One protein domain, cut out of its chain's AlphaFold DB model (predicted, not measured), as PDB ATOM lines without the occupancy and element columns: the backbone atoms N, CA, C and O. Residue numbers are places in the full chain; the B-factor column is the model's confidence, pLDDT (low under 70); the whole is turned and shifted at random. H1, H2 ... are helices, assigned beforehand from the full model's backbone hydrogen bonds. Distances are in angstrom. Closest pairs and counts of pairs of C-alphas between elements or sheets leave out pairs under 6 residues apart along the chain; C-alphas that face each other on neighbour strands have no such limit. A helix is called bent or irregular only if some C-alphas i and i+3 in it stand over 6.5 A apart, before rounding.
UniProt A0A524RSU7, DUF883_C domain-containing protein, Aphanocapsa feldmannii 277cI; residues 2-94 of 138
ATOM      1  N   ASP A   2     -44.600 -31.984  29.810       84.94
ATOM      2  CA  ASP A   2     -45.941 -31.830  30.383       84.94
ATOM      3  C   ASP A   2     -46.520 -30.428  30.059       84.94
ATOM      4  O   ASP A   2     -45.785 -29.510  29.698       84.94
ATOM      5  N   LEU A   3     -47.844 -30.249  30.140       81.50
ATOM      6  CA  LEU A   3     -48.536 -28.975  29.878       81.50
ATOM      7  C   LEU A   3     -48.055 -27.811  30.761       81.50
ATOM      8  O   LEU A   3     -48.095 -26.656  30.332       81.50
ATOM      9  N   GLN A   4     -47.635 -28.079  31.992       83.88
ATOM     10  CA  GLN A   4     -47.085 -27.077  32.894       83.88
ATOM     11  C   GLN A   4     -45.689 -26.635  32.447       83.88
ATOM     12  O   GLN A   4     -45.471 -25.431  32.308       83.88
ATOM     13  N   GLU A   5     -44.794 -27.572  32.131       82.69
ATOM     14  CA  GLU A   5     -43.485 -27.266  31.532       82.69
ATOM     15  C   GLU A   5     -43.618 -26.439  30.243       82.69
ATOM     16  O   GLU A   5     -42.886 -25.467  30.058       82.69
ATOM     17  N   ARG A   6     -44.602 -26.755  29.381       82.56
ATOM     18  CA  ARG A   6     -44.853 -25.984  28.147       82.56
ATOM     19  C   ARG A   6     -45.180 -24.522  28.429       82.56
ATOM     20  O   ARG A   6     -44.629 -23.636  27.787       82.56
ATOM     21  N   ARG A   7     -46.066 -24.267  29.396       85.88
ATOM     22  CA  ARG A   7     -46.463 -22.900  29.768       85.88
ATOM     23  C   ARG A   7     -45.304 -22.112  30.366       85.88
ATOM     24  O   ARG A   7     -45.183 -20.922  30.110       85.88
ATOM     25  N   GLN A   8     -44.448 -22.771  31.143       87.81
ATOM     26  CA  GLN A   8     -43.252 -22.140  31.699       87.81
ATOM     27  C   GLN A   8     -42.206 -21.832  30.623       87.81
ATOM     28  O   GLN A   8     -41.529 -20.815  30.711       87.81
ATOM     29  N   ALA A   9     -42.043 -22.704  29.626       84.06
ATOM     30  CA  ALA A   9     -41.176 -22.439  28.482       84.06
ATOM     31  C   ALA A   9     -41.671 -21.238  27.665       84.06
ATOM     32  O   ALA A   9     -40.884 -20.348  27.369       84.06
ATOM     33  N   ASP A  10     -42.970 -21.185  27.367       89.69
ATOM     34  CA  ASP A  10     -43.574 -20.097  26.592       89.69
ATOM     35  C   ASP A  10     -43.468 -18.746  27.316       89.69
ATOM     36  O   ASP A  10     -43.035 -17.762  26.724       89.69
ATOM     37  N   ALA A  11     -43.754 -18.711  28.623       89.12
ATOM     38  CA  ALA A  11     -43.614 -17.497  29.426       89.12
ATOM     39  C   ALA A  11     -42.167 -16.977  29.457       89.12
ATOM     40  O   ALA A  11     -41.938 -15.798  29.198       89.12
ATOM     41  N   ARG A  12     -41.193 -17.861  29.718       90.50
ATOM     42  CA  ARG A  12     -39.767 -17.495  29.746       90.50
ATOM     43  C   ARG A  12     -39.271 -17.041  28.377       90.50
ATOM     44  O   ARG A  12     -38.591 -16.031  28.271       90.50
ATOM     45  N   PHE A  13     -39.622 -17.761  27.316       92.94
ATOM     46  CA  PHE A  13     -39.233 -17.380  25.962       92.94
ATOM     47  C   PHE A  13     -39.815 -16.015  25.573       92.94
ATOM     48  O   PHE A  13     -39.094 -15.172  25.044       92.94
ATOM     49  N   SER A  14     -41.095 -15.774  25.874       91.19
ATOM     50  CA  SER A  14     -41.758 -14.501  25.581       91.19
ATOM     51  C   SER A  14     -41.121 -13.322  26.318       91.19
ATOM     52  O   SER A  14     -41.109 -12.221  25.770       91.19
ATOM     53  N   GLU A  15     -40.610 -13.530  27.532       90.50
ATOM     54  CA  GLU A  15     -39.914 -12.505  28.320       90.50
ATOM     55  C   GLU A  15     -38.635 -12.025  27.617       90.50
ATOM     56  O   GLU A  15     -38.434 -10.824  27.457       90.50
ATOM     57  N   TYR A  16     -37.827 -12.957  27.105       89.81
ATOM     58  CA  TYR A  16     -36.550 -12.655  26.442       89.81
ATOM     59  C   TYR A  16     -36.654 -12.515  24.917       89.81
ATOM     60  O   TYR A  16     -35.659 -12.265  24.240       89.81
ATOM     61  N   PHE A  17     -37.848 -12.655  24.337       91.12
ATOM     62  CA  PHE A  17     -38.033 -12.809  22.893       91.12
ATOM     63  C   PHE A  17     -37.336 -11.726  22.054       91.12
ATOM     64  O   PHE A  17     -36.656 -12.035  21.075       91.12
ATOM     65  N   HIS A  18     -37.474 -10.456  22.439       88.38
ATOM     66  CA  HIS A  18     -36.875  -9.342  21.702       88.38
ATOM     67  C   HIS A  18     -35.341  -9.370  21.706       88.38
ATOM     68  O   HIS A  18     -34.725  -8.999  20.705       88.38
ATOM     69  N   GLU A  19     -34.745  -9.829  22.804       88.19
ATOM     70  CA  GLU A  19     -33.298  -9.993  22.970       88.19
ATOM     71  C   GLU A  19     -32.785 -11.218  22.211       88.19
ATOM     72  O   GLU A  19     -31.657 -11.217  21.726       88.19
ATOM     73  N   LEU A  20     -33.636 -12.234  22.042       91.94
ATOM     74  CA  LEU A  20     -33.318 -13.460  21.317       91.94
ATOM     75  C   LEU A  20     -33.367 -13.302  19.794       91.94
ATOM     76  O   LEU A  20     -32.731 -14.090  19.101       91.94
ATOM     77  N   ILE A  21     -34.074 -12.304  19.242       90.50
ATOM     78  CA  ILE A  21     -34.200 -12.118  17.781       90.50
ATOM     79  C   ILE A  21     -32.838 -12.155  17.057       90.50
ATOM     80  O   ILE A  21     -32.724 -12.908  16.089       90.50
ATOM     81  N   PRO A  22     -31.800 -11.401  17.474       89.44
ATOM     82  CA  PRO A  22     -30.496 -11.443  16.818       89.44
ATOM     83  C   PRO A  22     -29.831 -12.824  16.881       89.44
ATOM     84  O   PRO A  22     -29.234 -13.245  15.895       89.44
ATOM     85  N   GLU A  23     -29.956 -13.544  18.000       90.25
ATOM     86  CA  GLU A  23     -29.375 -14.885  18.158       90.25
ATOM     87  C   GLU A  23     -30.119 -15.926  17.314       90.25
ATOM     88  O   GLU A  23     -29.499 -16.712  16.600       90.25
ATOM     89  N   ILE A  24     -31.452 -15.853  17.278       90.81
ATOM     90  CA  ILE A  24     -32.286 -16.674  16.393       90.81
ATOM     91  C   ILE A  24     -31.906 -16.421  14.924       90.81
ATOM     92  O   ILE A  24     -31.815 -17.365  14.144       90.81
ATOM     93  N   GLN A  25     -31.639 -15.175  14.523       92.38
ATOM     94  CA  GLN A  25     -31.220 -14.870  13.149       92.38
ATOM     95  C   GLN A  25     -29.795 -15.339  12.815       92.38
ATOM     96  O   GLN A  25     -29.514 -15.597  11.646       92.38
ATOM     97  N   LYS A  26     -28.897 -15.474  13.799       90.50
ATOM     98  CA  LYS A  26     -27.578 -16.097  13.589       90.50
ATOM     99  C   LYS A  26     -27.710 -17.598  13.332       90.50
ATOM    100  O   LYS A  26     -27.078 -18.103  12.408       90.50
ATOM    101  N   GLU A  27     -28.554 -18.284  14.105       89.88
ATOM    102  CA  GLU A  27     -28.797 -19.728  13.971       89.88
ATOM    103  C   GLU A  27     -29.634 -20.082  12.732       89.88
ATOM    104  O   GLU A  27     -29.373 -21.074  12.046       89.88
ATOM    105  N   TRP A  28     -30.614 -19.240  12.388       93.81
ATOM    106  CA  TRP A  28     -31.477 -19.415  11.219       93.81
ATOM    107  C   TRP A  28     -31.509 -18.160  10.329       93.81
ATOM    108  O   TRP A  28     -32.521 -17.451  10.291       93.81
ATOM    109  N   PRO A  29     -30.451 -17.904   9.528       90.50
ATOM    110  CA  PRO A  29     -30.334 -16.688   8.713       90.50
ATOM    111  C   PRO A  29     -31.404 -16.530   7.629       90.50
ATOM    112  O   PRO A  29     -31.639 -15.427   7.141       90.50
ATOM    113  N   SER A  30     -32.055 -17.626   7.228       88.50
ATOM    114  CA  SER A  30     -33.151 -17.607   6.255       88.50
ATOM    115  C   SER A  30     -34.451 -17.031   6.820       88.50
ATOM    116  O   SER A  30     -35.353 -16.707   6.049       88.50
ATOM    117  N   ILE A  31     -34.567 -16.897   8.146       90.75
ATOM    118  CA  ILE A  31     -35.764 -16.385   8.804       90.75
ATOM    119  C   ILE A  31     -35.646 -14.868   8.959       90.75
ATOM    120  O   ILE A  31     -34.789 -14.339   9.672       90.75
ATOM    121  N   ALA A  32     -36.530 -14.144   8.276       90.88
ATOM    122  CA  ALA A  32     -36.556 -12.690   8.354       90.88
ATOM    123  C   ALA A  32     -37.075 -12.214   9.721       90.88
ATOM    124  O   ALA A  32     -38.025 -12.776  10.269       90.88
ATOM    125  N   LYS A  33     -36.507 -11.112  10.226       86.75
ATOM    126  CA  LYS A  33     -36.905 -10.494  11.498       86.75
ATOM    127  C   LYS A  33     -38.408 -10.227  11.581       86.75
ATOM    128  O   LYS A  33     -39.017 -10.541  12.596       86.75
ATOM    129  N   ASP A  34     -39.014  -9.707  10.518       85.25
ATOM    130  CA  ASP A  34     -40.445  -9.376  10.507       85.25
ATOM    131  C   ASP A  34     -41.333 -10.616  10.679       85.25
ATOM    132  O   ASP A  34     -42.389 -10.538  11.304       85.25
ATOM    133  N   GLN A  35     -40.881 -11.781  10.198       88.19
ATOM    134  CA  GLN A  35     -41.583 -13.048  10.401       88.19
ATOM    135  C   GLN A  35     -41.507 -13.503  11.859       88.19
ATOM    136  O   GLN A  35     -42.497 -14.002  12.385       88.19
ATOM    137  N   LEU A  36     -40.365 -13.289  12.523       90.19
ATOM    138  CA  LEU A  36     -40.231 -13.530  13.961       90.19
ATOM    139  C   LEU A  36     -41.123 -12.564  14.743       90.19
ATOM    140  O   LEU A  36     -41.901 -13.000  15.579       90.19
ATOM    141  N   VAL A  37     -41.089 -11.264  14.451       88.94
ATOM    142  CA  VAL A  37     -41.909 -10.265  15.163       88.94
ATOM    143  C   VAL A  37     -43.410 -10.557  15.027       88.94
ATOM    144  O   VAL A  37     -44.152 -10.389  15.993       88.94
ATOM    145  N   ALA A  38     -43.857 -11.068  13.876       89.12
ATOM    146  CA  ALA A  38     -45.246 -11.475  13.660       89.12
ATOM    147  C   ALA A  38     -45.715 -12.617  14.587       89.12
ATOM    148  O   ALA A  38     -46.917 -12.782  14.783       89.12
ATOM    149  N   THR A  39     -44.789 -13.376  15.181       88.69
ATOM    150  CA  THR A  39     -45.102 -14.431  16.163       88.69
ATOM    151  C   THR A  39     -45.458 -13.889  17.548       88.69
ATOM    152  O   THR A  39     -45.921 -14.650  18.397       88.69
ATOM    153  N   LEU A  40     -45.231 -12.588  17.787       85.31
ATOM    154  CA  LEU A  40     -45.476 -11.899  19.060       85.31
ATOM    155  C   LEU A  40     -44.790 -12.565  20.267       85.31
ATOM    156  O   LEU A  40     -45.265 -12.444  21.391       85.31
ATOM    157  N   GLY A  41     -43.685 -13.279  20.034       86.25
ATOM    158  CA  GLY A  41     -42.940 -13.965  21.085       86.25
ATOM    159  C   GLY A  41     -43.558 -15.270  21.572       86.25
ATOM    160  O   GLY A  41     -43.106 -15.797  22.581       86.25
ATOM    161  N   SER A  42     -44.545 -15.830  20.866       92.00
ATOM    162  CA  SER A  42     -45.032 -17.178  21.172       92.00
ATOM    163  C   SER A  42     -44.000 -18.231  20.764       92.00
ATOM    164  O   SER A  42     -43.619 -18.329  19.594       92.00
ATOM    165  N   PHE A  43     -43.591 -19.069  21.716       92.12
ATOM    166  CA  PHE A  43     -42.582 -20.103  21.497       92.12
ATOM    167  C   PHE A  43     -43.013 -21.098  20.414       92.12
ATOM    168  O   PHE A  43     -42.273 -21.377  19.470       92.12
ATOM    169  N   ASP A  44     -44.242 -21.609  20.511       92.12
ATOM    170  CA  ASP A  44     -44.770 -22.591  19.559       92.12
ATOM    171  C   ASP A  44     -44.920 -22.027  18.141       92.12
ATOM    172  O   ASP A  44     -44.778 -22.767  17.160       92.12
ATOM    173  N   GLU A  45     -45.190 -20.728  18.031       94.00
ATOM    174  CA  GLU A  45     -45.308 -20.025  16.761       94.00
ATOM    175  C   GLU A  45     -43.938 -19.806  16.108       94.00
ATOM    176  O   GLU A  45     -43.771 -20.091  14.923       94.00
ATOM    177  N   VAL A  46     -42.923 -19.414  16.884       93.69
ATOM    178  CA  VAL A  46     -41.535 -19.310  16.402       93.69
ATOM    179  C   VAL A  46     -41.017 -20.668  15.929       93.69
ATOM    180  O   VAL A  46     -40.486 -20.777  14.822       93.69
ATOM    181  N   VAL A  47     -41.253 -21.730  16.704       95.50
ATOM    182  CA  VAL A  47     -40.936 -23.109  16.303       95.50
ATOM    183  C   VAL A  47     -41.614 -23.458  14.977       95.50
ATOM    184  O   VAL A  47     -40.989 -24.047  14.091       95.50
ATOM    185  N   ARG A  48     -42.892 -23.095  14.806       94.44
ATOM    186  CA  ARG A  48     -43.633 -23.344  13.563       94.44
ATOM    187  C   ARG A  48     -43.024 -22.600  12.376       94.44
ATOM    188  O   ARG A  48     -42.833 -23.213  11.331       94.44
ATOM    189  N   VAL A  49     -42.706 -21.315  12.526       94.44
ATOM    190  CA  VAL A  49     -42.105 -20.498  11.458       94.44
ATOM    191  C   VAL A  49     -40.753 -21.066  11.024       94.44
ATOM    192  O   VAL A  49     -40.510 -21.218   9.826       94.44
ATOM    193  N   ILE A  50     -39.900 -21.447  11.980       92.06
ATOM    194  CA  ILE A  50     -38.569 -21.997  11.698       92.06
ATOM    195  C   ILE A  50     -38.678 -23.371  11.028       92.06
ATOM    196  O   ILE A  50     -38.060 -23.603   9.991       92.06
ATOM    197  N   THR A  51     -39.482 -24.287  11.570       94.75
ATOM    198  CA  THR A  51     -39.659 -25.635  10.990       94.75
ATOM    199  C   THR A  51     -40.306 -25.609   9.605       94.75
ATOM    200  O   THR A  51     -39.981 -26.443   8.769       94.75
ATOM    201  N   ALA A  52     -41.179 -24.639   9.315       91.50
ATOM    202  CA  ALA A  52     -41.804 -24.502   7.998       91.50
ATOM    203  C   ALA A  52     -40.817 -24.098   6.888       91.50
ATOM    204  O   ALA A  52     -41.077 -24.354   5.713       91.50
ATOM    205  N   GLN A  53     -39.707 -23.450   7.243       88.25
ATOM    206  CA  GLN A  53     -38.740 -22.886   6.292       88.25
ATOM    207  C   GLN A  53     -37.361 -23.543   6.368       88.25
ATOM    208  O   GLN A  53     -36.467 -23.210   5.592       88.25
ATOM    209  N   THR A  54     -37.177 -24.485   7.288       88.38
ATOM    210  CA  THR A  54     -35.923 -25.209   7.477       88.38
ATOM    211  C   THR A  54     -36.183 -26.706   7.388       88.38
ATOM    212  O   THR A  54     -37.279 -27.180   7.659       88.38
ATOM    213  N   MET A  55     -35.164 -27.494   7.043       88.69
ATOM    214  CA  MET A  55     -35.265 -28.962   7.092       88.69
ATOM    215  C   MET A  55     -35.006 -29.523   8.502       88.69
ATOM    216  O   MET A  55     -34.552 -30.656   8.649       88.69
ATOM    217  N   ARG A  56     -35.235 -28.723   9.554       88.19
ATOM    218  CA  ARG A  56     -35.052 -29.135  10.952       88.19
ATOM    219  C   ARG A  56     -36.357 -29.692  11.507       88.19
ATOM    220  O   ARG A  56     -37.440 -29.196  11.205       88.19
ATOM    221  N   THR A  57     -36.249 -30.722  12.340       92.75
ATOM    222  CA  THR A  57     -37.408 -31.266  13.050       92.75
ATOM    223  C   THR A  57     -37.856 -30.309  14.151       92.75
ATOM    224  O   THR A  57     -37.077 -29.487  14.641       92.75
ATOM    225  N   ARG A  58     -39.125 -30.427  14.556       92.62
ATOM    226  CA  ARG A  58     -39.701 -29.602  15.623       92.62
ATOM    227  C   ARG A  58     -38.919 -29.745  16.921       92.62
ATOM    228  O   ARG A  58     -38.647 -28.743  17.568       92.62
ATOM    229  N   GLU A  59     -38.545 -30.970  17.262       91.88
ATOM    230  CA  GLU A  59     -37.822 -31.300  18.485       91.88
ATOM    231  C   GLU A  59     -36.473 -30.577  18.544       91.88
ATOM    232  O   GLU A  59     -36.168 -29.946  19.551       91.88
ATOM    233  N   VAL A  60     -35.715 -30.583  17.442       91.88
ATOM    234  CA  VAL A  60     -34.410 -29.908  17.363       91.88
ATOM    235  C   VAL A  60     -34.568 -28.396  17.513       91.88
ATOM    236  O   VAL A  60     -33.836 -27.773  18.270       91.88
ATOM    237  N   VAL A  61     -35.546 -27.795  16.830       93.06
ATOM    238  CA  VAL A  61     -35.797 -26.348  16.936       93.06
ATOM    239  C   VAL A  61     -36.228 -25.962  18.354       93.06
ATOM    240  O   VAL A  61     -35.782 -24.946  18.876       93.06
ATOM    241  N   GLN A  62     -37.076 -26.774  18.992       93.62
ATOM    242  CA  GLN A  62     -37.511 -26.545  20.370       93.62
ATOM    243  C   GLN A  62     -36.337 -26.584  21.349       93.62
ATOM    244  O   GLN A  62     -36.224 -25.691  22.181       93.62
ATOM    245  N   GLU A  63     -35.470 -27.588  21.239       92.62
ATOM    246  CA  GLU A  63     -34.287 -27.725  22.090       92.62
ATOM    247  C   GLU A  63     -33.351 -26.518  21.945       92.62
ATOM    248  O   GLU A  63     -33.004 -25.887  22.942       92.62
ATOM    249  N   GLN A  64     -33.040 -26.125  20.707       93.19
ATOM    250  CA  GLN A  64     -32.158 -24.989  20.433       93.19
ATOM    251  C   GLN A  64     -32.736 -23.658  20.946       93.19
ATOM    252  O   GLN A  64     -32.017 -22.851  21.528       93.19
ATOM    253  N   LEU A  65     -34.041 -23.414  20.785       94.12
ATOM    254  CA  LEU A  65     -34.671 -22.193  21.308       94.12
ATOM    255  C   LEU A  65     -34.698 -22.158  22.843       94.12
ATOM    256  O   LEU A  65     -34.533 -21.090  23.436       94.12
ATOM    257  N   LEU A  66     -34.896 -23.308  23.494       94.31
ATOM    258  CA  LEU A  66     -34.825 -23.408  24.954       94.31
ATOM    259  C   LEU A  66     -33.410 -23.125  25.464       94.31
ATOM    260  O   LEU A  66     -33.261 -22.426  26.464       94.31
ATOM    261  N   GLU A  67     -32.387 -23.619  24.766       92.69
ATOM    262  CA  GLU A  67     -30.986 -23.336  25.080       92.69
ATOM    263  C   GLU A  67     -30.681 -21.837  24.969       92.69
ATOM    264  O   GLU A  67     -30.181 -21.243  25.924       92.69
ATOM    265  N   LEU A  68     -31.068 -21.197  23.860       91.69
ATOM    266  CA  LEU A  68     -30.898 -19.752  23.677       91.69
ATOM    267  C   LEU A  68     -31.587 -18.945  24.788       91.69
ATOM    268  O   LEU A  68     -31.006 -18.004  25.327       91.69
ATOM    269  N   THR A  69     -32.800 -19.348  25.179       91.19
ATOM    270  CA  THR A  69     -33.543 -18.709  26.280       91.19
ATOM    271  C   THR A  69     -32.802 -18.846  27.607       91.19
ATOM    272  O   THR A  69     -32.675 -17.873  28.345       91.19
ATOM    273  N   ALA A  70     -32.275 -20.035  27.908       89.81
ATOM    274  CA  ALA A  70     -31.527 -20.278  29.137       89.81
ATOM    275  C   ALA A  70     -30.233 -19.450  29.201       89.81
ATOM    276  O   ALA A  70     -29.873 -18.955  30.272       89.81
ATOM    277  N   VAL A  71     -29.553 -19.266  28.065       88.88
ATOM    278  CA  VAL A  71     -28.363 -18.407  27.962       88.88
ATOM    279  C   VAL A  71     -28.722 -16.939  28.207       88.88
ATOM    280  O   VAL A  71     -28.043 -16.283  29.000       88.88
ATOM    281  N   ALA A  72     -29.799 -16.434  27.597       85.62
ATOM    282  CA  ALA A  72     -30.271 -15.065  27.820       85.62
ATOM    283  C   ALA A  72     -30.665 -14.824  29.290       85.62
ATOM    284  O   ALA A  72     -30.231 -13.848  29.899       85.62
ATOM    285  N   GLU A  73     -31.384 -15.767  29.905       86.00
ATOM    286  CA  GLU A  73     -31.759 -15.715  31.324       86.00
ATOM    287  C   GLU A  73     -30.525 -15.693  32.246       86.00
ATOM    288  O   GLU A  73     -30.481 -14.967  33.242       86.00
ATOM    289  N   ALA A  74     -29.503 -16.497  31.940       85.50
ATOM    290  CA  ALA A  74     -28.254 -16.504  32.698       85.50
ATOM    291  C   ALA A  74     -27.496 -15.174  32.557       85.50
ATOM    292  O   ALA A  74     -26.965 -14.660  33.543       85.50
ATOM    293  N   GLN A  75     -27.479 -14.588  31.358       82.00
ATOM    294  CA  GLN A  75     -26.827 -13.306  31.109       82.00
ATOM    295  C   GLN A  75     -27.550 -12.148  31.808       82.00
ATOM    296  O   GLN A  75     -26.893 -11.327  32.447       82.00
ATOM    297  N   ALA A  76     -28.884 -12.114  31.766       79.00
ATOM    298  CA  ALA A  76     -29.688 -11.117  32.468       79.00
ATOM    299  C   ALA A  76     -29.470 -11.173  33.990       79.00
ATOM    300  O   ALA A  76     -29.263 -10.139  34.627       79.00
ATOM    301  N   ARG A  77     -29.431 -12.382  34.570       79.00
ATOM    302  CA  ARG A  77     -29.109 -12.579  35.993       79.00
ATOM    303  C   ARG A  77     -27.708 -12.095  36.339       79.00
ATOM    304  O   ARG A  77     -27.549 -11.368  37.311       79.00
ATOM    305  N   HIS A  78     -26.717 -12.427  35.516       76.69
ATOM    306  CA  HIS A  78     -25.342 -11.993  35.740       76.69
ATOM    307  C   HIS A  78     -25.187 -10.465  35.687       76.69
ATOM    308  O   HIS A  78     -24.445  -9.892  36.478       76.69
ATOM    309  N   VAL A  79     -25.910  -9.784  34.790       72.94
ATOM    310  CA  VAL A  79     -25.949  -8.314  34.763       72.94
ATOM    311  C   VAL A  79     -26.611  -7.763  36.027       72.94
ATOM    312  O   VAL A  79     -26.089  -6.818  36.607       72.94
ATOM    313  N   GLY A  80     -27.707  -8.368  36.495       67.88
ATOM    314  CA  GLY A  80     -28.337  -8.006  37.770       67.88
ATOM    315  C   GLY A  80     -27.380  -8.119  38.963       67.88
ATOM    316  O   GLY A  80     -27.268  -7.184  39.748       67.88
ATOM    317  N   GLU A  81     -26.620  -9.213  39.045       68.75
ATOM    318  CA  GLU A  81     -25.596  -9.430  40.081       68.75
ATOM    319  C   GLU A  81     -24.441  -8.414  39.999       68.75
ATOM    320  O   GLU A  81     -23.879  -8.015  41.015       68.75
ATOM    321  N   GLN A  82     -24.089  -7.936  38.800       61.56
ATOM    322  CA  GLN A  82     -23.066  -6.896  38.621       61.56
ATOM    323  C   GLN A  82     -23.549  -5.476  38.959       61.56
ATOM    324  O   GLN A  82     -22.717  -4.577  39.104       61.56
ATOM    325  N   LEU A  83     -24.860  -5.249  39.074       57.78
ATOM    326  CA  LEU A  83     -25.429  -3.949  39.446       57.78
ATOM    327  C   LEU A  83     -25.516  -3.748  40.969       57.78
ATOM    328  O   LEU A  83     -25.527  -2.600  41.408       57.78
ATOM    329  N   GLU A  84     -25.471  -4.822  41.763       59.38
ATOM    330  CA  GLU A  84     -25.396  -4.784  43.236       59.38
ATOM    331  C   GLU A  84     -24.267  -3.855  43.758       59.38
ATOM    332  O   GLU A  84     -24.543  -2.941  44.535       59.38
ATOM    333  N   PRO A  85     -23.010  -3.927  43.265       58.81
ATOM    334  CA  PRO A  85     -21.964  -2.990  43.686       58.81
ATOM    335  C   PRO A  85     -22.181  -1.540  43.219       58.81
ATOM    336  O   PRO A  85     -21.505  -0.638  43.718       58.81
ATOM    337  N   LEU A  86     -23.056  -1.272  42.242       55.56
ATOM    338  CA  LEU A  86     -23.377   0.092  41.803       55.56
ATOM    339  C   LEU A  86     -24.439   0.747  42.703       55.56
ATOM    340  O   LEU A  86     -24.382   1.961  42.898       55.56
ATOM    341  N   GLU A  87     -25.342  -0.039  43.296       57.41
ATOM    342  CA  GLU A  87     -26.263   0.418  44.348       57.41
ATOM    343  C   GLU A  87     -25.485   0.882  45.584       57.41
ATOM    344  O   GLU A  87     -25.668   2.016  46.029       57.41
ATOM    345  N   ASP A  88     -24.509   0.089  46.034       61.03
ATOM    346  CA  ASP A  88     -23.601   0.456  47.130       61.03
ATOM    347  C   ASP A  88     -22.811   1.743  46.837       61.03
ATOM    348  O   ASP A  88     -22.520   2.543  47.731       61.03
ATOM    349  N   GLN A  89     -22.425   1.960  45.576       58.44
ATOM    350  CA  GLN A  89     -21.723   3.178  45.162       58.44
ATOM    351  C   GLN A  89     -22.658   4.390  45.118       58.44
ATOM    352  O   GLN A  89     -22.232   5.487  45.473       58.44
ATOM    353  N   LEU A  90     -23.923   4.215  44.729       57.09
ATOM    354  CA  LEU A  90     -24.939   5.264  44.807       57.09
ATOM    355  C   LEU A  90     -25.271   5.613  46.257       57.09
ATOM    356  O   LEU A  90     -25.363   6.796  46.562       57.09
ATOM    357  N   GLU A  91     -25.389   4.632  47.148       60.41
ATOM    358  CA  GLU A  91     -25.639   4.862  48.574       60.41
ATOM    359  C   GLU A  91     -24.466   5.602  49.231       60.41
ATOM    360  O   GLU A  91     -24.670   6.612  49.897       60.41
ATOM    361  N   ARG A  92     -23.221   5.217  48.925       63.31
ATOM    362  CA  ARG A  92     -22.027   5.943  49.395       63.31
ATOM    363  C   ARG A  92     -21.929   7.357  48.837       63.31
ATOM    364  O   ARG A  92     -21.564   8.268  49.570       63.31
ATOM    365  N   LEU A  93     -22.256   7.561  47.560       66.25
ATOM    366  CA  LEU A  93     -22.271   8.896  46.958       66.25
ATOM    367  C   LEU A  93     -23.433   9.748  47.490       66.25
ATOM    368  O   LEU A  93     -23.286  10.964  47.592       66.25
ATOM    369  N   LEU A  94     -24.562   9.137  47.859       62.47
ATOM    370  CA  LEU A  94     -25.670   9.799  48.548       62.47
ATOM    371  C   LEU A  94     -25.285  10.180  49.979       62.47
ATOM    372  O   LEU A  94     -25.552  11.312  50.363       62.47
TER     373      LEU A  94
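Overview. This is residues 2 to 94 of the 138 residues of the protein "DUF883_C domain-containing protein" of Aphanocapsa feldmannii 277cI (UniProt A0A524RSU7). A small compact body, made of the sharply bent helix H1, the short H2, H3 and the first part of the long helix H4, has one long arm: residues 77 to 94 of H4 stick out alone. The helices of the body cross at steep or about perpendicular angles. The printed part has 93 residues, with four helices in the order H1, H2, H3, H4 and no named strand: all helix. The whole is loose, radius of gyration of the C-alphas 16.5 A, and elongated, 56 by 30 by 19 A.

Along the chain. Find C-alpha 3 at (-48.536, -28.975, 29.878), where H1, residues 3 to 27, begins. By its hydrogen bonds it was assigned as one helix, but it is bent: C-alphas 15 and 18 are 7.9 A apart. Its arms are H1a, residues 3 to 15, 18.7 A, and H1b, residues 18 to 27, 15.3 A, irregular with C-alphas 19 and 22 6.9 A apart. Next come H2, residues 33 to 37, 6.2 A, and H3, residues 43 to 53, 15.9 A. H4 runs 53.2 A from residue 58 to C-alpha 94 at (-25.670, 9.799, 48.548).

Arrangement. H1a and H1b are about perpendicular, at 82 degrees. Look at Asp 10 and Phe 43, the closest C-alphas of H1a and H3, which touch at 5.2 A. H1b and H4 touch, closest C-alphas Leu 20 and Leu 68 at 7.1 A, at a steep tilt of 46 degrees, opposite ways. Every O i to N i+4 pair is within hydrogen-bond range in H1a and H2, against 4 of 6 in H1b, 6 of 7 in H3 and 30 of 33 in H4.

Size, cuts and confidence. The printed part has no cut, and its three links are tight. Residues 80 to 94 are under pLDDT 70.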